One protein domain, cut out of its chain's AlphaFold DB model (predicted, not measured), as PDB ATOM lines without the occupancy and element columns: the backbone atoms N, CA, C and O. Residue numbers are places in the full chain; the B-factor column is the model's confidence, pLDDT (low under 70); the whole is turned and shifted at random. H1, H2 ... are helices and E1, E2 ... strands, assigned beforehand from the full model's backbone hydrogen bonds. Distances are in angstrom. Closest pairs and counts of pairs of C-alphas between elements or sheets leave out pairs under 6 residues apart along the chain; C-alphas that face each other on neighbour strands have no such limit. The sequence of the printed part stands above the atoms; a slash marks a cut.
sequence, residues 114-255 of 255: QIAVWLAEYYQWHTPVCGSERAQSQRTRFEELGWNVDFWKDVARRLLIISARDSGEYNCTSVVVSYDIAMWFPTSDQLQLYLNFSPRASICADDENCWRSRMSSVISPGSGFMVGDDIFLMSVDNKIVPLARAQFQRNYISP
ATOM      1  N   GLN A 114     243.781 213.337 254.838       96.12
ATOM      2  CA  GLN A 114     244.799 214.146 255.529       96.12
ATOM      3  C   GLN A 114     244.168 215.332 256.265       96.12
ATOM      4  O   GLN A 114     244.516 215.604 257.413       96.12
ATOM      5  N   ILE A 115     243.189 215.993 255.637       96.38
ATOM      6  CA  ILE A 115     242.406 217.061 256.269       96.38
ATOM      7  C   ILE A 115     241.614 216.504 257.458       96.38
ATOM      8  O   ILE A 115     241.572 217.141 258.509       96.38
ATOM      9  N   ALA A 116     241.022 215.313 257.326       95.81
ATOM     10  CA  ALA A 116     240.295 214.658 258.412       95.81
ATOM     11  C   ALA A 116     241.200 214.337 259.616       95.81
ATOM     12  O   ALA A 116     240.849 214.671 260.749       95.81
ATOM     13  N   VAL A 117     242.378 213.748 259.375       95.88
ATOM     14  CA  VAL A 117     243.377 213.454 260.421       95.88
ATOM     15  C   VAL A 117     243.815 214.730 261.132       95.88
ATOM     16  O   VAL A 117     243.791 214.789 262.359       95.88
ATOM     17  N   TRP A 118     244.137 215.779 260.380       94.81
ATOM     18  CA  TRP A 118     244.534 217.056 260.966       94.81
ATOM     19  C   TRP A 118     243.440 217.699 261.815       94.81
ATOM     20  O   TRP A 118     243.722 218.209 262.898       94.81
ATOM     21  N   LEU A 119     242.189 217.676 261.352       94.81
ATOM     22  CA  LEU A 119     241.073 218.212 262.130       94.81
ATOM     23  C   LEU A 119     240.889 217.435 263.436       94.81
ATOM     24  O   LEU A 119     240.654 218.050 264.473       94.81
ATOM     25  N   ALA A 120     241.049 216.113 263.419       94.56
ATOM     26  CA  ALA A 120     240.991 215.316 264.640       94.56
ATOM     27  C   ALA A 120     242.099 215.682 265.634       94.56
ATOM     28  O   ALA A 120     241.823 215.816 266.825       94.56
ATOM     29  N   GLU A 121     243.323 215.920 265.156       93.00
ATOM     30  CA  GLU A 121     244.424 216.420 265.988       93.00
ATOM     31  C   GLU A 121     244.117 217.816 266.552       93.00
ATOM     32  O   GLU A 121     244.280 218.050 267.751       93.00
ATOM     33  N   TYR A 122     243.617 218.727 265.712       92.81
ATOM     34  CA  TYR A 122     243.251 220.094 266.092       92.81
ATOM     35  C   TYR A 122     242.184 220.126 267.196       92.81
ATOM     36  O   TYR A 122     242.311 220.872 268.166       92.81
ATOM     37  N   TYR A 123     241.153 219.286 267.077       93.69
ATOM     38  CA  TYR A 123     240.081 219.154 268.068       93.69
ATOM     39  C   TYR A 123     240.409 218.195 269.222       93.69
ATOM     40  O   TYR A 123     239.577 218.019 270.112       93.69
ATOM     41  N   GLN A 124     241.609 217.602 269.234       94.25
ATOM     42  CA  GLN A 124     242.068 216.641 270.243       94.25
ATOM     43  C   GLN A 124     241.147 215.416 270.385       94.25
ATOM     44  O   GLN A 124     240.917 214.918 271.488       94.25
ATOM     45  N   TRP A 125     240.606 214.907 269.275       92.62
ATOM     46  CA  TRP A 125     239.842 213.660 269.287       92.62
ATOM     47  C   TRP A 125     240.774 212.471 269.544       92.62
ATOM     48  O   TRP A 125     241.806 212.313 268.898       92.62
ATOM     49  N   HIS A 126     240.417 211.634 270.519       88.50
ATOM     50  CA  HIS A 126     241.278 210.538 270.981       88.50
ATOM     51  C   HIS A 126     241.121 209.239 270.183       88.50
ATOM     52  O   HIS A 126     241.983 208.363 270.255       88.50
ATOM     53  N   THR A 127     240.028 209.094 269.440       87.88
ATOM     54  CA  THR A 127     239.777 207.918 268.607       87.88
ATOM     55  C   THR A 127     240.529 208.062 267.278       87.88
ATOM     56  O   THR A 127     240.482 209.133 266.671       87.88
ATOM     57  N   PRO A 128     241.200 207.005 266.779       92.00
ATOM     58  CA  PRO A 128     241.864 207.043 265.478       92.00
ATOM     59  C   PRO A 128     240.898 207.417 264.349       92.00
ATOM     60  O   PRO A 128     239.785 206.900 264.298       92.00
ATOM     61  N   VAL A 129     241.324 208.271 263.418       94.31
ATOM     62  CA  VAL A 129     240.502 208.668 262.264       94.31
ATOM     63  C   VAL A 129     240.413 207.542 261.236       94.31
ATOM     64  O   VAL A 129     241.420 206.908 260.894       94.31
ATOM     65  N   CYS A 130     239.209 207.313 260.710       93.81
ATOM     66  CA  CYS A 130     238.997 206.409 259.587       93.81
ATOM     67  C   CYS A 130     239.777 206.926 258.365       93.81
ATOM     68  O   CYS A 130     239.619 208.075 257.970       93.81
ATOM     69  N   GLY A 131     240.637 206.094 257.770       92.44
ATOM     70  CA  GLY A 131     241.503 206.516 256.659       92.44
ATOM     71  C   GLY A 131     242.869 207.079 257.072       92.44
ATOM     72  O   GLY A 131     243.635 207.486 256.203       92.44
ATOM     73  N   SER A 132     243.230 207.043 258.360       95.12
ATOM     74  CA  SER A 132     244.560 207.457 258.843       95.12
ATOM     75  C   SER A 132     245.724 206.753 258.129       95.12
ATOM     76  O   SER A 132     246.701 207.400 257.754       95.12
ATOM     77  N   GLU A 133     245.605 205.453 257.843       94.81
ATOM     78  CA  GLU A 133     246.602 204.709 257.056       94.81
ATOM     79  C   GLU A 133     246.736 205.240 255.618       94.81
ATOM     80  O   GLU A 133     247.847 205.339 255.089       94.81
ATOM     81  N   ARG A 134     245.622 205.636 254.985       94.50
ATOM     82  CA  ARG A 134     245.632 206.228 253.637       94.50
ATOM     83  C   ARG A 134     246.253 207.619 253.649       94.50
ATOM     84  O   ARG A 134     247.111 207.899 252.813       94.50
ATOM     85  N   ALA A 135     245.895 208.451 254.629       95.56
ATOM     86  CA  ALA A 135     246.507 209.760 254.844       95.56
ATOM     87  C   ALA A 135     248.032 209.647 255.005       95.56
ATOM     88  O   ALA A 135     248.783 210.380 254.353       95.56
ATOM     89  N   GLN A 136     248.490 208.675 255.804       95.50
ATOM     90  CA  GLN A 136     249.909 208.385 255.993       95.50
ATOM     91  C   GLN A 136     250.571 207.895 254.700       95.50
ATOM     92  O   GLN A 136     251.648 208.374 254.351       95.50
ATOM     93  N   SER A 137     249.932 206.991 253.951       93.12
ATOM     94  CA  SER A 137     250.461 206.512 252.668       93.12
ATOM     95  C   SER A 137     250.611 207.642 251.645       93.12
ATOM     96  O   SER A 137     251.638 207.729 250.968       93.12
ATOM     97  N   GLN A 138     249.627 208.540 251.557       93.62
ATOM     98  CA  GLN A 138     249.689 209.716 250.689       93.62
ATOM     99  C   GLN A 138     250.812 210.667 251.125       93.62
ATOM    100  O   GLN A 138     251.561 211.153 250.280       93.62
ATOM    101  N   ARG A 139     250.990 210.877 252.435       94.44
ATOM    102  CA  ARG A 139     252.069 211.712 252.975       94.44
ATOM    103  C   ARG A 139     253.443 211.147 252.631       94.44
ATOM    104  O   ARG A 139     254.261 211.869 252.070       94.44
ATOM    105  N   THR A 140     253.671 209.859 252.889       94.19
ATOM    106  CA  THR A 140     254.919 209.177 252.515       94.19
ATOM    107  C   THR A 140     255.183 209.301 251.016       94.19
ATOM    108  O   THR A 140     256.311 209.551 250.605       94.19
ATOM    109  N   ARG A 141     254.149 209.210 250.175       91.50
ATOM    110  CA  ARG A 141     254.313 209.401 248.731       91.50
ATOM    111  C   ARG A 141     254.739 210.823 248.365       91.50
ATOM    112  O   ARG A 141     255.582 210.984 247.491       91.50
ATOM    113  N   PHE A 142     254.184 211.841 249.019       93.31
ATOM    114  CA  PHE A 142     254.588 213.230 248.786       93.31
ATOM    115  C   PHE A 142     256.046 213.443 249.208       93.31
ATOM    116  O   PHE A 142     256.803 214.061 248.465       93.31
ATOM    117  N   GLU A 143     256.463 212.857 250.334       93.75
ATOM    118  CA  GLU A 143     257.861 212.859 250.790       93.75
ATOM    119  C   GLU A 143     258.793 212.209 249.752       93.75
ATOM    120  O   GLU A 143     259.793 212.808 249.359       93.75
ATOM    121  N   GLU A 144     258.442 211.024 249.244       92.38
ATOM    122  CA  GLU A 144     259.224 210.306 248.225       92.38
ATOM    123  C   GLU A 144     259.357 211.069 246.902       92.38
ATOM    124  O   GLU A 144     260.361 210.922 246.203       92.38
ATOM    125  N   LEU A 145     258.346 211.859 246.537       89.69
ATOM    126  CA  LEU A 145     258.341 212.674 245.322       89.69
ATOM    127  C   LEU A 145     259.010 214.046 245.519       89.69
ATOM    128  O   LEU A 145     259.179 214.783 244.546       89.69
ATOM    129  N   GLY A 146     259.388 214.408 246.751       90.56
ATOM    130  CA  GLY A 146     259.881 215.747 247.086       90.56
ATOM    131  C   GLY A 146     258.809 216.835 246.955       90.56
ATOM    132  O   GLY A 146     259.126 217.982 246.650       90.56
ATOM    133  N   TRP A 147     257.538 216.466 247.120       91.38
ATOM    134  CA  TRP A 147     256.389 217.371 247.061       91.38
ATOM    135  C   TRP A 147     256.135 218.013 248.426       91.38
ATOM    136  O   TRP A 147     256.599 217.528 249.460       91.38
ATOM    137  N   ASN A 148     255.366 219.106 248.451       92.06
ATOM    138  CA  ASN A 148     254.977 219.731 249.709       92.06
ATOM    139  C   ASN A 148     254.027 218.815 250.503       92.06
ATOM    140  O   ASN A 148     252.842 218.710 250.188       92.06
ATOM    141  N   VAL A 149     254.530 218.205 251.576       93.56
ATOM    142  CA  VAL A 149     253.757 217.341 252.491       93.56
ATOM    143  C   VAL A 149     252.611 218.060 253.203       93.56
ATOM    144  O   VAL A 149     251.712 217.408 253.724       93.56
ATOM    145  N   ASP A 150     252.635 219.392 253.210       93.38
ATOM    146  CA  ASP A 150     251.610 220.257 253.786       93.38
ATOM    147  C   ASP A 150     250.631 220.807 252.734       93.38
ATOM    148  O   ASP A 150     249.789 221.640 253.061       93.38
ATOM    149  N   PHE A 151     250.681 220.343 251.480       93.44
ATOM    150  CA  PHE A 151     249.767 220.787 250.417       93.44
ATOM    151  C   PHE A 151     248.285 220.684 250.810       93.44
ATOM    152  O   PHE A 151     247.488 221.570 250.506       93.44
ATOM    153  N   TRP A 152     247.897 219.642 251.543       93.56
ATOM    154  CA  TRP A 152     246.527 219.476 252.030       93.56
ATOM    155  C   TRP A 152     246.091 220.595 252.995       93.56
ATOM    156  O   TRP A 152     244.900 220.893 253.068       93.56
ATOM    157  N   LYS A 153     247.020 221.274 253.692       92.81
ATOM    158  CA  LYS A 153     246.710 222.469 254.503       92.81
ATOM    159  C   LYS A 153     246.348 223.653 253.615       92.81
ATOM    160  O   LYS A 153     245.468 224.434 253.972       92.81
ATOM    161  N   ASP A 154     247.015 223.810 252.469       93.31
ATOM    162  CA  ASP A 154     246.629 224.802 251.458       93.31
ATOM    163  C   ASP A 154     245.244 224.482 250.888       93.31
ATOM    164  O   ASP A 154     244.409 225.382 250.800       93.31
ATOM    165  N   VAL A 155     244.970 223.206 250.582       96.12
ATOM    166  CA  VAL A 155     243.629 222.759 250.172       96.12
ATOM    167  C   VAL A 155     242.604 223.131 251.251       96.12
ATOM    168  O   VAL A 155     241.660 223.859 250.961       96.12
ATOM    169  N   ALA A 156     242.819 222.746 252.513       95.19
ATOM    170  CA  ALA A 156     241.922 223.056 253.632       95.19
ATOM    171  C   ALA A 156     241.632 224.560 253.778       95.19
ATOM    172  O   ALA A 156     240.471 224.955 253.920       95.19
ATOM    173  N   ARG A 157     242.667 225.411 253.689       93.94
ATOM    174  CA  ARG A 157     242.517 226.877 253.730       93.94
ATOM    175  C   ARG A 157     241.650 227.400 252.594       93.94
ATOM    176  O   ARG A 157     240.856 228.309 252.805       93.94
ATOM    177  N   ARG A 158     241.790 226.841 251.393       95.31
ATOM    178  CA  ARG A 158     241.032 227.258 250.206       95.31
ATOM    179  C   ARG A 158     239.594 226.758 250.214       95.31
ATOM    180  O   ARG A 158     238.729 227.433 249.665       95.31
ATOM    181  N   LEU A 159     239.333 225.626 250.867       96.00
ATOM    182  CA  LEU A 159     237.981 225.090 251.007       96.00
ATOM    183  C   LEU A 159     237.125 225.848 252.043       96.00
ATOM    184  O   LEU A 159     235.912 225.653 252.095       96.00
ATOM    185  N   LEU A 160     237.733 226.736 252.844       94.81
ATOM    186  CA  LEU A 160     237.057 227.555 253.858       94.81
ATOM    187  C   LEU A 160     236.217 226.696 254.822       94.81
ATOM    188  O   LEU A 160     234.984 226.730 254.817       94.81
ATOM    189  N   ILE A 161     236.901 225.891 255.643       94.38
ATOM    190  CA  ILE A 161     236.258 224.983 256.601       94.38
ATOM    191  C   ILE A 161     235.451 225.778 257.635       94.38
ATOM    192  O   ILE A 161     235.996 226.590 258.385       94.38
ATOM    193  N   ILE A 162     234.150 225.495 257.689       93.81
ATOM    194  CA  ILE A 162     233.175 226.114 258.596       93.81
ATOM    195  C   ILE A 162     233.151 225.375 259.934       93.81
ATOM    196  O   ILE A 162     233.116 225.988 260.997       93.81
ATOM    197  N   SER A 163     233.118 224.045 259.882       94.44
ATOM    198  CA  SER A 163     233.014 223.191 261.065       94.44
ATOM    199  C   SER A 163     233.475 221.775 260.756       94.44
ATOM    200  O   SER A 163     233.297 221.306 259.630       94.44
ATOM    201  N   ALA A 164     233.956 221.068 261.773       95.75
ATOM    202  CA  ALA A 164     234.157 219.626 261.736       95.75
ATOM    203  C   ALA A 164     233.482 218.977 262.950       95.75
ATOM    204  O   ALA A 164     233.424 219.577 264.026       95.75
ATOM    205  N   ARG A 165     232.962 217.763 262.781       95.25
ATOM    206  CA  ARG A 165     232.412 216.960 263.878       95.25
ATOM    207  C   ARG A 165     232.801 215.497 263.732       95.25
ATOM    208  O   ARG A 165     232.885 214.991 262.615       95.25
ATOM    209  N   ASP A 166     232.959 214.835 264.867       92.31
ATOM    210  CA  ASP A 166     233.034 213.382 264.952       92.31
ATOM    211  C   ASP A 166     231.625 212.797 264.760       92.31
ATOM    212  O   ASP A 166     230.682 213.221 265.438       92.31
ATOM    213  N   SER A 167     231.451 211.872 263.814       90.50
ATOM    214  CA  SER A 167     230.187 211.143 263.645       90.50
ATOM    215  C   SER A 167     230.111 209.828 264.423       90.50
ATOM    216  O   SER A 167     229.034 209.242 264.459       90.50
ATOM    217  N   GLY A 168     231.207 209.395 265.054       76.75
ATOM    218  CA  GLY A 168     231.320 208.219 265.913       76.75
ATOM    219  C   GLY A 168     231.057 206.900 265.186       76.75
ATOM    220  O   GLY A 168     229.909 206.481 265.063       76.75
ATOM    221  N   GLU A 169     232.109 206.193 264.764       78.44
ATOM    222  CA  GLU A 169     232.005 204.801 264.302       78.44
ATOM    223  C   GLU A 169     232.697 203.838 265.282       78.44
ATOM    224  O   GLU A 169     233.564 204.219 266.065       78.44
ATOM    225  N   TYR A 170     232.287 202.563 265.269       69.75
ATOM    226  CA  TYR A 170     232.602 201.596 266.333       69.75
ATOM    227  C   TYR A 170     234.107 201.285 266.504       69.75
ATOM    228  O   TYR A 170     234.487 200.761 267.547       69.75
ATOM    229  N   ASN A 171     234.957 201.609 265.517       87.88
ATOM    230  CA  ASN A 171     236.397 201.291 265.514       87.88
ATOM    231  C   ASN A 171     237.314 202.457 265.091       87.88
ATOM    232  O   ASN A 171     238.534 202.345 265.203       87.88
ATOM    233  N   CYS A 172     236.753 203.551 264.581       91.38
ATOM    234  CA  CYS A 172     237.473 204.758 264.188       91.38
ATOM    235  C   CYS A 172     236.508 205.953 264.185       91.38
ATOM    236  O   CYS A 172     235.295 205.780 264.114       91.38
ATOM    237  N   THR A 173     237.027 207.172 264.272       91.19
ATOM    238  CA  THR A 173     236.240 208.401 264.140       91.19
ATOM    239  C   THR A 173     236.159 208.780 262.672       91.19
ATOM    240  O   THR A 173     237.178 208.989 262.008       91.19
ATOM    241  N   SER A 174     234.936 208.880 262.163       93.06
ATOM    242  CA  SER A 174     234.672 209.486 260.863       93.06
ATOM    243  C   SER A 174     234.453 210.986 261.058       93.06
ATOM    244  O   SER A 174     233.732 211.424 261.958       93.06
ATOM    245  N   VAL A 175     235.155 211.785 260.256       93.81
ATOM    246  CA  VAL A 175     235.198 213.241 260.399       93.81
ATOM    247  C   VAL A 175     234.285 213.865 259.360       93.81
ATOM    248  O   VAL A 175     234.586 213.869 258.168       93.81
ATOM    249  N   VAL A 176     233.174 214.439 259.812       94.50
ATOM    250  CA  VAL A 176     232.257 215.166 258.933       94.50
ATOM    251  C   VAL A 176     232.646 216.633 258.919       94.50
ATOM    252  O   VAL A 176     232.498 217.337 259.921       94.50
ATOM    253  N   VAL A 177     233.113 217.101 257.765       94.62
ATOM    254  CA  VAL A 177     233.565 218.479 257.560       94.62
ATOM    255  C   VAL A 177     232.544 219.251 256.730       94.62
ATOM    256  O   VAL A 177     231.948 218.724 255.794       94.62
ATOM    257  N   SER A 178     232.311 220.510 257.088       95.06
ATOM    258  CA  SER A 178     231.500 221.451 256.313       95.06
ATOM    259  C   SER A 178     232.388 222.549 255.746       95.06
ATOM    260  O   SER A 178     233.175 223.150 256.478       95.06
ATOM    261  N   TYR A 179     232.225 222.819 254.455       95.06
ATOM    262  CA  TYR A 179     233.027 223.755 253.673       95.06
ATOM    263  C   TYR A 179     232.117 224.803 253.029       95.06
ATOM    264  O   TYR A 179     230.997 224.474 252.635       95.06
ATOM    265  N   ASP A 180     232.588 226.043 252.894       95.12
ATOM    266  CA  ASP A 180     231.910 227.051 252.059       95.12
ATOM    267  C   ASP A 180     232.273 226.879 250.567       95.12
ATOM    268  O   ASP A 180     231.512 227.283 249.685       95.12
ATOM    269  N   ILE A 181     233.421 226.257 250.276       96.94
ATOM    270  CA  ILE A 181     233.930 225.996 248.926       96.94
ATOM    271  C   ILE A 181     234.003 224.483 248.721       96.94
ATOM    272  O   ILE A 181     234.757 223.790 249.398       96.94
ATOM    273  N   ALA A 182     233.222 223.966 247.775       96.94
ATOM    274  CA  ALA A 182     233.115 222.534 247.513       96.94
ATOM    275  C   ALA A 182     234.371 221.954 246.845       96.94
ATOM    276  O   ALA A 182     234.690 220.788 247.047       96.94
ATOM    277  N   MET A 183     235.065 222.750 246.026       98.19
ATOM    278  CA  MET A 183     236.242 222.306 245.283       98.19
ATOM    279  C   MET A 183     237.161 223.479 244.942       98.19
ATOM    280  O   MET A 183     236.700 224.589 244.656       98.19
ATOM    281  N   TRP A 184     238.464 223.210 244.925       98.50
ATOM    282  CA  TRP A 184     239.496 224.116 244.433       98.50
ATOM    283  C   TRP A 184     240.134 223.576 243.150       98.50
ATOM    284  O   TRP A 184     240.592 222.434 243.108       98.50
ATOM    285  N   PHE A 185     240.196 224.424 242.125       98.38
ATOM    286  CA  PHE A 185     240.831 224.175 240.835       98.38
ATOM    287  C   PHE A 185     242.116 225.016 240.723       98.38
ATOM    288  O   PHE A 185     242.034 226.194 240.358       98.38
ATOM    289  N   PRO A 186     243.297 224.470 241.069       97.38
ATOM    290  CA  PRO A 186     244.553 225.212 240.984       97.38
ATOM    291  C   PRO A 186     244.918 225.577 239.546       97.38
ATOM    292  O   PRO A 186     244.527 224.868 238.623       97.38
ATOM    293  N   THR A 187     245.709 226.638 239.365       97.12
ATOM    294  CA  THR A 187     246.392 226.963 238.094       97.12
ATOM    295  C   THR A 187     247.656 226.119 237.904       97.12
ATOM    296  O   THR A 187     248.141 225.487 238.848       97.12
ATOM    297  N   SER A 188     248.230 226.115 236.695       95.31
ATOM    298  CA  SER A 188     249.508 225.438 236.423       95.31
ATOM    299  C   SER A 188     250.622 225.937 237.345       95.31
ATOM    300  O   SER A 188     251.378 225.127 237.877       95.31
ATOM    301  N   ASP A 189     250.684 227.249 237.592       94.50
ATOM    302  CA  ASP A 189     251.679 227.856 238.483       94.50
ATOM    303  C   ASP A 189     251.522 227.374 239.928       94.50
ATOM    304  O   ASP A 189     252.508 227.103 240.611       94.50
ATOM    305  N   GLN A 190     250.283 227.211 240.398       94.19
ATOM    306  CA  GLN A 190     250.017 226.676 241.730       94.19
ATOM    307  C   GLN A 190     250.381 225.187 241.815       94.19
ATOM    308  O   GLN A 190     251.006 224.775 242.789       94.19
ATOM    309  N   LEU A 191     250.069 224.374 240.798       92.88
ATOM    310  CA  LEU A 191     250.515 222.974 240.764       92.88
ATOM    311  C   LEU A 191     252.045 222.864 240.765       92.88
ATOM    312  O   LEU A 191     252.594 222.043 241.498       92.88
ATOM    313  N   GLN A 192     252.738 223.719 240.013       91.12
ATOM    314  CA  GLN A 192     254.197 223.789 240.036       91.12
ATOM    315  C   GLN A 192     254.724 224.171 241.419       91.12
ATOM    316  O   GLN A 192     255.653 223.538 241.916       91.12
ATOM    317  N   LEU A 193     254.146 225.201 242.036       90.50
ATOM    318  CA  LEU A 193     254.572 225.693 243.343       90.50
ATOM    319  C   LEU A 193     254.409 224.630 244.433       90.50
ATOM    320  O   LEU A 193     255.312 224.433 245.241       90.50
ATOM    321  N   TYR A 194     253.259 223.957 244.465       86.50
ATOM    322  CA  TYR A 194     252.906 223.071 245.571       86.50
ATOM    323  C   TYR A 194     253.352 221.625 245.370       86.50
ATOM    324  O   TYR A 194     253.721 220.952 246.331       86.50
ATOM    325  N   LEU A 195     253.318 221.139 244.134       85.62
ATOM    326  CA  LEU A 195     253.584 219.737 243.818       85.62
ATOM    327  C   LEU A 195     254.914 219.562 243.085       85.62
ATOM    328  O   LEU A 195     255.211 218.467 242.635       85.62
ATOM    329  N   ASN A 196     255.701 220.630 242.894       84.81
ATOM    330  CA  ASN A 196     256.894 220.609 242.039       84.81
ATOM    331  C   ASN A 196     256.619 219.965 240.663       84.81
ATOM    332  O   ASN A 196     257.474 219.324 240.050       84.81
ATOM    333  N   PHE A 197     255.377 220.083 240.203       80.38
ATOM    334  CA  PHE A 197     254.892 219.419 239.015       80.38
ATOM    335  C   PHE A 197     254.893 220.438 237.885       80.38
ATOM    336  O   PHE A 197     254.076 221.353 237.891       80.38
ATOM    337  N   SER A 198     255.816 220.284 236.931       78.00
ATOM    338  CA  SER A 198     255.888 221.123 235.730       78.00
ATOM    339  C   SER A 198     255.040 220.504 234.630       78.00
ATOM    340  O   SER A 198     255.560 219.678 233.866       78.00
ATOM    341  N   PRO A 199     253.744 220.846 234.505       72.00
ATOM    342  CA  PRO A 199     252.992 220.358 233.373       72.00
ATOM    343  C   PRO A 199     253.653 220.878 232.096       72.00
ATOM    344  O   PRO A 199     253.945 222.063 231.952       72.00
ATOM    345  N   ARG A 200     253.870 219.992 231.123       73.81
ATOM    346  CA  ARG A 200     254.366 220.399 229.796       73.81
ATOM    347  C   ARG A 200     253.349 221.244 229.014       73.81
ATOM    348  O   ARG A 200     253.685 221.760 227.953       73.81
ATOM    349  N   ALA A 201     252.113 221.346 229.503       79.31
ATOM    350  CA  ALA A 201     251.011 222.064 228.880       79.31
ATOM    351  C   ALA A 201     250.124 222.727 229.941       79.31
ATOM    352  O   ALA A 201     249.893 222.143 230.993       79.31
ATOM    353  N   SER A 202     249.568 223.900 229.632       90.81
ATOM    354  CA  SER A 202     248.581 224.573 230.489       90.81
ATOM    355  C   SER A 202     247.395 223.663 230.825       90.81
ATOM    356  O   SER A 202     246.963 222.866 229.983       90.81
ATOM    357  N   ILE A 203     246.795 223.860 231.988       96.00
ATOM    358  CA  ILE A 203     245.543 223.217 232.385       96.00
ATOM    359  C   ILE A 203     244.345 224.116 232.081       96.00
ATOM    360  O   ILE A 203     244.479 225.231 231.569       96.00
ATOM    361  N   CYS A 204     243.142 223.600 232.327       97.75
ATOM    362  CA  CYS A 204     241.908 224.325 232.034       97.75
ATOM    363  C   CYS A 204     241.708 225.536 232.956       97.75
ATOM    364  O   CYS A 204     241.164 226.546 232.526       97.75
ATOM    365  N   ALA A 205     242.197 225.461 234.198       97.81
ATOM    366  CA  ALA A 205     242.121 226.558 235.164       97.81
ATOM    367  C   ALA A 205     242.908 227.813 234.734       97.81
ATOM    368  O   ALA A 205     242.600 228.904 235.202       97.81
ATOM    369  N   ASP A 206     243.867 227.681 233.811       97.44
ATOM    370  CA  ASP A 206     244.654 228.809 233.288       97.44
ATOM    371  C   ASP A 206     243.897 229.652 232.243       97.44
ATOM    372  O   ASP A 206     244.421 230.652 231.759       97.44
ATOM    373  N   ASP A 207     242.697 229.238 231.820       97.81
ATOM    374  CA  ASP A 207     241.906 229.939 230.805       97.81
ATOM    375  C   ASP A 207     240.437 229.979 231.187       97.81
ATOM    376  O   ASP A 207     239.756 228.955 231.277       97.81
ATOM    377  N   GLU A 208     239.958 231.205 231.360       97.75
ATOM    378  CA  GLU A 208     238.590 231.514 231.736       97.75
ATOM    379  C   GLU A 208     237.543 230.874 230.832       97.75
ATOM    380  O   GLU A 208     236.565 230.315 231.328       97.75
ATOM    381  N   ASN A 209     237.760 230.863 229.519       98.06
ATOM    382  CA  ASN A 209     236.819 230.239 228.598       98.06
ATOM    383  C   ASN A 209     236.785 228.721 228.792       98.06
ATOM    384  O   ASN A 209     235.706 228.129 228.737       98.06
ATOM    385  N   CYS A 210     237.940 228.098 229.056       98.00
ATOM    386  CA  CYS A 210     238.026 226.656 229.276       98.00
ATOM    387  C   CYS A 210     237.274 226.238 230.540       98.00
ATOM    388  O   CYS A 210     236.382 225.388 230.481       98.00
ATOM    389  N   TRP A 211     237.626 226.805 231.701       98.06
ATOM    390  CA  TRP A 211     237.033 226.329 232.949       98.06
ATOM    391  C   TRP A 211     235.560 226.724 233.054       98.06
ATOM    392  O   TRP A 211     234.758 225.913 233.520       98.06
ATOM    393  N   ARG A 212     235.155 227.898 232.542       97.81
ATOM    394  CA  ARG A 212     233.736 228.297 232.538       97.81
ATOM    395  C   ARG A 212     232.869 227.340 231.733       97.81
ATOM    396  O   ARG A 212     231.775 227.017 232.188       97.81
ATOM    397  N   SER A 213     233.344 226.852 230.583       97.19
ATOM    398  CA  SER A 213     232.562 225.932 229.745       97.19
ATOM    399  C   SER A 213     232.427 224.525 230.332       97.19
ATOM    400  O   SER A 213     231.611 223.748 229.845       97.19
ATOM    401  N   ARG A 214     233.239 224.168 231.338       97.06
ATOM    402  CA  ARG A 214     233.239 222.840 231.979       97.06
ATOM    403  C   ARG A 214     232.650 222.844 233.391       97.06
ATOM    404  O   ARG A 214     232.326 221.788 233.919       97.06
ATOM    405  N   MET A 215     232.491 224.005 234.024       97.00
ATOM    406  CA  MET A 215     232.172 224.053 235.453       97.00
ATOM    407  C   MET A 215     230.773 223.520 235.791       97.00
ATOM    408  O   MET A 215     230.596 222.885 236.827       97.00
ATOM    409  N   SER A 216     229.787 223.714 234.910       95.88
ATOM    410  CA  SER A 216     228.410 223.246 235.131       95.88
ATOM    411  C   SER A 216     228.261 221.721 235.114       95.88
ATOM    412  O   SER A 216     227.233 221.216 235.551       95.88
ATOM    413  N   SER A 217     229.252 220.977 234.606       95.06
ATOM    414  CA  SER A 217     229.258 219.508 234.670       95.06
ATOM    415  C   SER A 217     229.970 218.960 235.907       95.06
ATOM    416  O   SER A 217     229.994 217.749 236.097       95.06
ATOM    417  N   VAL A 218     230.586 219.827 236.719       96.19
ATOM    418  CA  VAL A 218     231.433 219.429 237.856       96.19
ATOM    419  C   VAL A 218     230.928 220.000 239.176       96.19
ATOM    420  O   VAL A 218     230.973 219.320 240.197       96.19
ATOM    421  N   ILE A 219     230.444 221.241 239.172       97.38
ATOM    422  CA  ILE A 219     229.977 221.931 240.369       97.38
ATOM    423  C   ILE A 219     228.457 221.994 240.368       97.38
ATOM    424  O   ILE A 219     227.844 222.544 239.454       97.38
ATOM    425  N   SER A 220     227.857 221.467 241.434       96.50
ATOM    426  CA  SER A 220     226.413 221.515 241.639       96.50
ATOM    427  C   SER A 220     225.896 222.955 241.779       96.50
ATOM    428  O   SER A 220     226.568 223.796 242.388       96.50
ATOM    429  N   PRO A 221     224.675 223.249 241.296       97.50
ATOM    430  CA  PRO A 221     224.006 224.517 241.569       97.50
ATOM    431  C   PRO A 221     223.915 224.803 243.074       97.50
ATOM    432  O   PRO A 221     223.573 223.927 243.865       97.50
ATOM    433  N   GLY A 222     224.194 226.045 243.462       96.50
ATOM    434  CA  GLY A 222     224.234 226.509 244.850       96.50
ATOM    435  C   GLY A 222     225.589 226.343 245.550       96.50
ATOM    436  O   GLY A 222     225.744 226.855 246.657       96.50
ATOM    437  N   SER A 223     226.567 225.677 244.931       96.81
ATOM    438  CA  SER A 223     227.877 225.426 245.541       96.81
ATOM    439  C   SER A 223     228.904 226.514 245.220       96.81
ATOM    440  O   SER A 223     229.020 226.976 244.081       96.81
ATOM    441  N   GLY A 224     229.692 226.892 246.231       96.94
ATOM    442  CA  GLY A 224     230.901 227.693 246.054       96.94
ATOM    443  C   GLY A 224     232.050 226.854 245.490       96.94
ATOM    444  O   GLY A 224     232.176 225.671 245.807       96.94
ATOM    445  N   PHE A 225     232.900 227.453 244.665       98.19
ATOM    446  CA  PHE A 225     234.126 226.838 244.151       98.19
ATOM    447  C   PHE A 225     235.220 227.896 243.969       98.19
ATOM    448  O   PHE A 225     234.936 229.094 243.922       98.19
ATOM    449  N   MET A 226     236.476 227.462 243.875       98.25
ATOM    450  CA  MET A 226     237.623 228.356 243.692       98.25
ATOM    451  C   MET A 226     238.414 227.968 242.446       98.25
ATOM    452  O   MET A 226     238.746 226.797 242.291       98.25
ATOM    453  N   VAL A 227     238.759 228.932 241.591       98.31
ATOM    454  CA  VAL A 227     239.699 228.738 240.471       98.31
ATOM    455  C   VAL A 227     240.908 229.624 240.711       98.31
ATOM    456  O   VAL A 227     240.767 230.835 240.868       98.31
ATOM    457  N   GLY A 228     242.093 229.026 240.785       97.06
ATOM    458  CA  GLY A 228     243.279 229.738 241.236       97.06
ATOM    459  C   GLY A 228     243.080 230.272 242.653       97.06
ATOM    460  O   GLY A 228     243.047 229.505 243.615       97.06
ATOM    461  N   ASP A 229     242.955 231.591 242.770       96.50
ATOM    462  CA  ASP A 229     242.727 232.325 244.017       96.50
ATOM    463  C   ASP A 229     241.353 233.017 244.082       96.50
ATOM    464  O   ASP A 229     240.996 233.579 245.127       96.50
ATOM    465  N   ASP A 230     240.581 232.943 242.998       97.06
ATOM    466  CA  ASP A 230     239.292 233.605 242.847       97.06
ATOM    467  C   ASP A 230     238.145 232.684 243.245       97.06
ATOM    468  O   ASP A 230     238.140 231.487 242.945       97.06
ATOM    469  N   ILE A 231     237.158 233.257 243.931       97.25
ATOM    470  CA  ILE A 231     236.007 232.524 244.450       97.25
ATOM    471  C   ILE A 231     234.784 232.804 243.589       97.25
ATOM    472  O   ILE A 231     234.490 233.948 243.236       97.25
ATOM    473  N   PHE A 232     234.032 231.749 243.312       97.69
ATOM    474  CA  PHE A 232     232.826 231.793 242.512       97.69
ATOM    475  C   PHE A 232     231.700 231.008 243.185       97.69
ATOM    476  O   PHE A 232     231.927 230.088 243.969       97.69
ATOM    477  N   LEU A 233     230.470 231.363 242.834       97.44
ATOM    478  CA  LEU A 233     229.259 230.617 243.139       97.44
ATOM    479  C   LEU A 233     228.676 230.084 241.835       97.44
ATOM    480  O   LEU A 233     228.467 230.854 240.893       97.44
ATOM    481  N   MET A 234     228.365 228.791 241.797       97.94
ATOM    482  CA  MET A 234     227.434 228.267 240.804       97.94
ATOM    483  C   MET A 234     226.024 228.623 241.267       97.94
ATOM    484  O   MET A 234     225.547 228.095 242.269       97.94
ATOM    485  N   SER A 235     225.352 229.552 240.598       96.81
ATOM    486  CA  SER A 235     223.979 229.913 240.944       96.81
ATOM    487  C   SER A 235     223.007 228.764 240.654       96.81
ATOM    488  O   SER A 235     223.313 227.814 239.934       96.81
ATOM    489  N   VAL A 236     221.788 228.876 241.183       95.50
ATOM    490  CA  VAL A 236     220.708 227.900 240.946       95.50
ATOM    491  C   VAL A 236     220.312 227.766 239.468       95.50
ATOM    492  O   VAL A 236     219.771 226.739 239.075       95.50
ATOM    493  N   ASP A 237     220.598 228.778 238.642       96.06
ATOM    494  CA  ASP A 237     220.381 228.788 237.190       96.06
ATOM    495  C   ASP A 237     221.656 228.479 236.379       96.06
ATOM    496  O   ASP A 237     221.735 228.827 235.202       96.06
ATOM    497  N   ASN A 238     222.646 227.811 236.992       94.88
ATOM    498  CA  ASN A 238     223.922 227.405 236.381       94.88
ATOM    499  C   ASN A 238     224.768 228.566 235.829       94.88
ATOM    500  O   ASN A 238     225.538 228.396 234.880       94.88
ATOM    501  N   LYS A 239     224.645 229.764 236.408       96.81
ATOM    502  CA  LYS A 239     225.524 230.894 236.099       96.81
ATOM    503  C   LYS A 239     226.668 230.950 237.096       96.81
ATOM    504  O   LYS A 239     226.503 230.717 238.288       96.81
ATOM    505  N   ILE A 240     227.839 231.323 236.600       97.69
ATOM    506  CA  ILE A 240     229.030 231.500 237.427       97.69
ATOM    507  C   ILE A 240     229.081 232.953 237.889       97.69
ATOM    508  O   ILE A 240     229.285 233.857 237.075       97.69
ATOM    509  N   VAL A 241     228.918 233.162 239.192       97.44
ATOM    510  CA  VAL A 241     228.920 234.485 239.822       97.44
ATOM    511  C   VAL A 241     230.216 234.659 240.617       97.44
ATOM    512  O   VAL A 241     230.452 233.869 241.529       97.44
ATOM    513  N   PRO A 242     231.071 235.651 240.308       96.88
ATOM    514  CA  PRO A 242     232.247 235.932 241.128       96.88
ATOM    515  C   PRO A 242     231.818 236.441 242.508       96.88
ATOM    516  O   PRO A 242     230.910 237.268 242.618       96.88
ATOM    517  N   LEU A 243     232.481 235.960 243.556       94.38
ATOM    518  CA  LEU A 243     232.264 236.391 244.931       94.38
ATOM    519  C   LEU A 243     233.492 237.140 245.444       94.38
ATOM    520  O   LEU A 243     234.633 236.715 245.257       94.38
ATOM    521  N   ALA A 244     233.266 238.253 246.137       89.25
ATOM    522  CA  ALA A 244     234.356 238.948 246.804       89.25
ATOM    523  C   ALA A 244     234.771 238.150 248.047       89.25
ATOM    524  O   ALA A 244     233.917 237.779 248.850       89.25
ATOM    525  N   ARG A 245     236.079 237.961 248.275       78.25
ATOM    526  CA  ARG A 245     236.587 237.296 249.495       78.25
ATOM    527  C   ARG A 245     236.008 237.899 250.781       78.25
ATOM    528  O   ARG A 245     235.714 237.172 251.717       78.25
ATOM    529  N   ALA A 246     235.763 239.209 250.798       75.56
ATOM    530  CA  ALA A 246     235.163 239.912 251.932       75.56
ATOM    531  C   ALA A 246     233.722 239.478 252.275       75.56
ATOM    532  O   ALA A 246     233.235 239.852 253.335       75.56
ATOM    533  N   GLN A 247     233.033 238.725 251.407       77.62
ATOM    534  CA  GLN A 247     231.698 238.169 251.673       77.62
ATOM    535  C   GLN A 247     231.754 236.897 252.533       77.62
ATOM    536  O   GLN A 247     230.754 236.508 253.133       77.62
ATOM    537  N   PHE A 248     232.932 236.286 252.652       74.38
ATOM    538  CA  PHE A 248     233.211 235.163 253.534       74.38
ATOM    539  C   PHE A 248     233.646 235.717 254.904       74.38
ATOM    540  O   PHE A 248     234.823 235.731 255.245       74.38
ATOM    541  N   GLN A 249     232.697 236.260 255.678       65.44
ATOM    542  CA  GLN A 249     232.930 236.773 257.045       65.44
ATOM    543  C   GLN A 249     232.531 235.755 258.120       65.44
ATOM    544  O   GLN A 249     231.890 236.104 259.112       65.44
ATOM    545  N   ARG A 250     232.836 234.472 257.913       73.12
ATOM    546  CA  ARG A 250     232.605 233.447 258.940       73.12
ATOM    547  C   ARG A 250     233.873 233.218 259.753       73.12
ATOM    548  O   ARG A 250     234.980 233.487 259.293       73.12
ATOM    549  N   ASN A 251     233.694 232.682 260.959       76.94
ATOM    550  CA  ASN A 251     234.791 232.155 261.764       76.94
ATOM    551  C   ASN A 251     235.269 230.844 261.131       76.94
ATOM    552  O   ASN A 251     234.846 229.766 261.544       76.94
ATOM    553  N   TYR A 252     236.086 230.944 260.085       83.31
ATOM    554  CA  TYR A 252     236.737 229.774 259.511       83.31
ATOM    555  C   TYR A 252     237.725 229.197 260.509       83.31
ATOM    556  O   TYR A 252     238.365 229.936 261.264       83.31
ATOM    557  N   ILE A 253     237.876 227.876 260.479       80.00
ATOM    558  CA  ILE A 253     239.011 227.235 261.130       80.00
ATOM    559  C   ILE A 253     240.254 227.725 260.384       80.00
ATOM    560  O   ILE A 253     240.546 227.259 259.283       80.00
ATOM    561  N   SER A 254     240.929 228.730 260.946       65.69
ATOM    562  CA  SER A 254     242.215 229.198 260.442       65.69
ATOM    563  C   SER A 254     243.289 228.277 261.013       65.69
ATOM    564  O   SER A 254     243.488 228.305 262.230       65.69
ATOM    565  N   PRO A 255     243.944 227.452 260.184       54.97
ATOM    566  CA  PRO A 255     245.176 226.790 260.589       54.97
ATOM    567  C   PRO A 255     246.268 227.808 260.936       54.97
ATOM    568  O   PRO A 255     246.226 228.942 260.394       54.97
TER     569      PRO A 255
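What this domain is: This is residues 114 to 255 of the 255 residues of an uncharacterized protein of Brevundimonas sp. AJA228-03 (UniProt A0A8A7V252). What would one see first? Two parts stand side by side: one holds H1, H2 and H3 with the hairpin E1 and E2, and the other is a strongly twisted sheet of E3 to E6, with H3 packed on it and joining the two parts. E2 runs on into E3 at 78 degrees, H4 stands beyond the sheet, and residues 244 to 255 run back from E6 toward the first part. What is the make-up? The printed part has 142 residues, with five named helices and six named strands in the order H1 H2 H3 E1 E2 E3 H4 H5 E4 E5 E6; the class is mixed, and the larger sheet, order E3 E4 E5 E6, is mixed too. It is compact, with a radius of gyration of the C-alphas of 16.7 A and spans of 46 by 36 by 26 A.

Where its parts are: Where are the first elements? H1, residues 114 to 122, begins at C-alpha 114 (244.799, 214.146, 255.529) and is 12.2 A long; H2, residues 132 to 145, is 20.0 A, and H3, residues 151 to 159, is 12.6 A. Which elements follow? E1 is residues 161 to 166, 14.7 A, E2 175 to 179, 12.7 A, and E3 181 to 185, 10.8 A, beginning at C-alpha 181 (233.930, 225.996, 248.926). H4 is residues 188 to 195, 10.2 A, and H5 208 to 215, 10.5 A. Where does the last strand end? E4 is residues 224 to 227, 10.5 A, E5 230 to 234, 13.2 A, and E6 240 to 243, 9.5 A, ending at C-alpha 243 (232.264, 236.391, 244.931).

How they stand to each other: How is the larger sheet paired? E3 and E4 are parallel, with N 182 and O 224 2.8 A apart, and form a strand-helix-strand unit, two parallel neighbour strands with H4 and H5 between them in the chain. E4, E5 and E6 form a meander, each strand the antiparallel neighbour of the one before, with N 225 and O 232 2.9 A apart and N 233 and O 241 2.8 A apart. Which helices are near it? H3 is on the sheet at a height of 10.1 A, over E3, with the C-alphas of Leu 159 and Ile 181 closest at 4.6 A; H5 only grazes it. H4 is not on it, and is close to H3 but not clearly touching, with the closest C-alphas, those of Phe 151 and Tyr 194, 6.2 A apart. What of the other part? H1 touches H3, about perpendicular at 81 degrees, closest at the C-alphas of Ile 115 and Trp 152, 6.4 A; it touches H2 at a steep tilt of 64 degrees, H2 with its residues 132 to 136 alone, closest at the C-alphas of Gln 114 and Ala 135, 4.8 A. The hairpin E1 and E2 is antiparallel, with N 162 and O 178 2.8 A apart, and the C-alphas of Ala 116 in H1 and Val 175 in E2 are the closest of those two elements, 5.7 A. In H1, H2, H3, H4 and H5 every O i to N i+4 pair is within hydrogen-bond range.

The domain as a whole: How far does it reach? The two C-alphas farthest apart, those of Tyr 170 and Asn 209, are 47.6 A apart, and the printed part has no cut. Which link is long, and where is confidence low? The link from H4 to H5, 12 residues, is long. The mean pLDDT of the printed part is 92.0, with residues 170, 249 and 254 to 255 under 70.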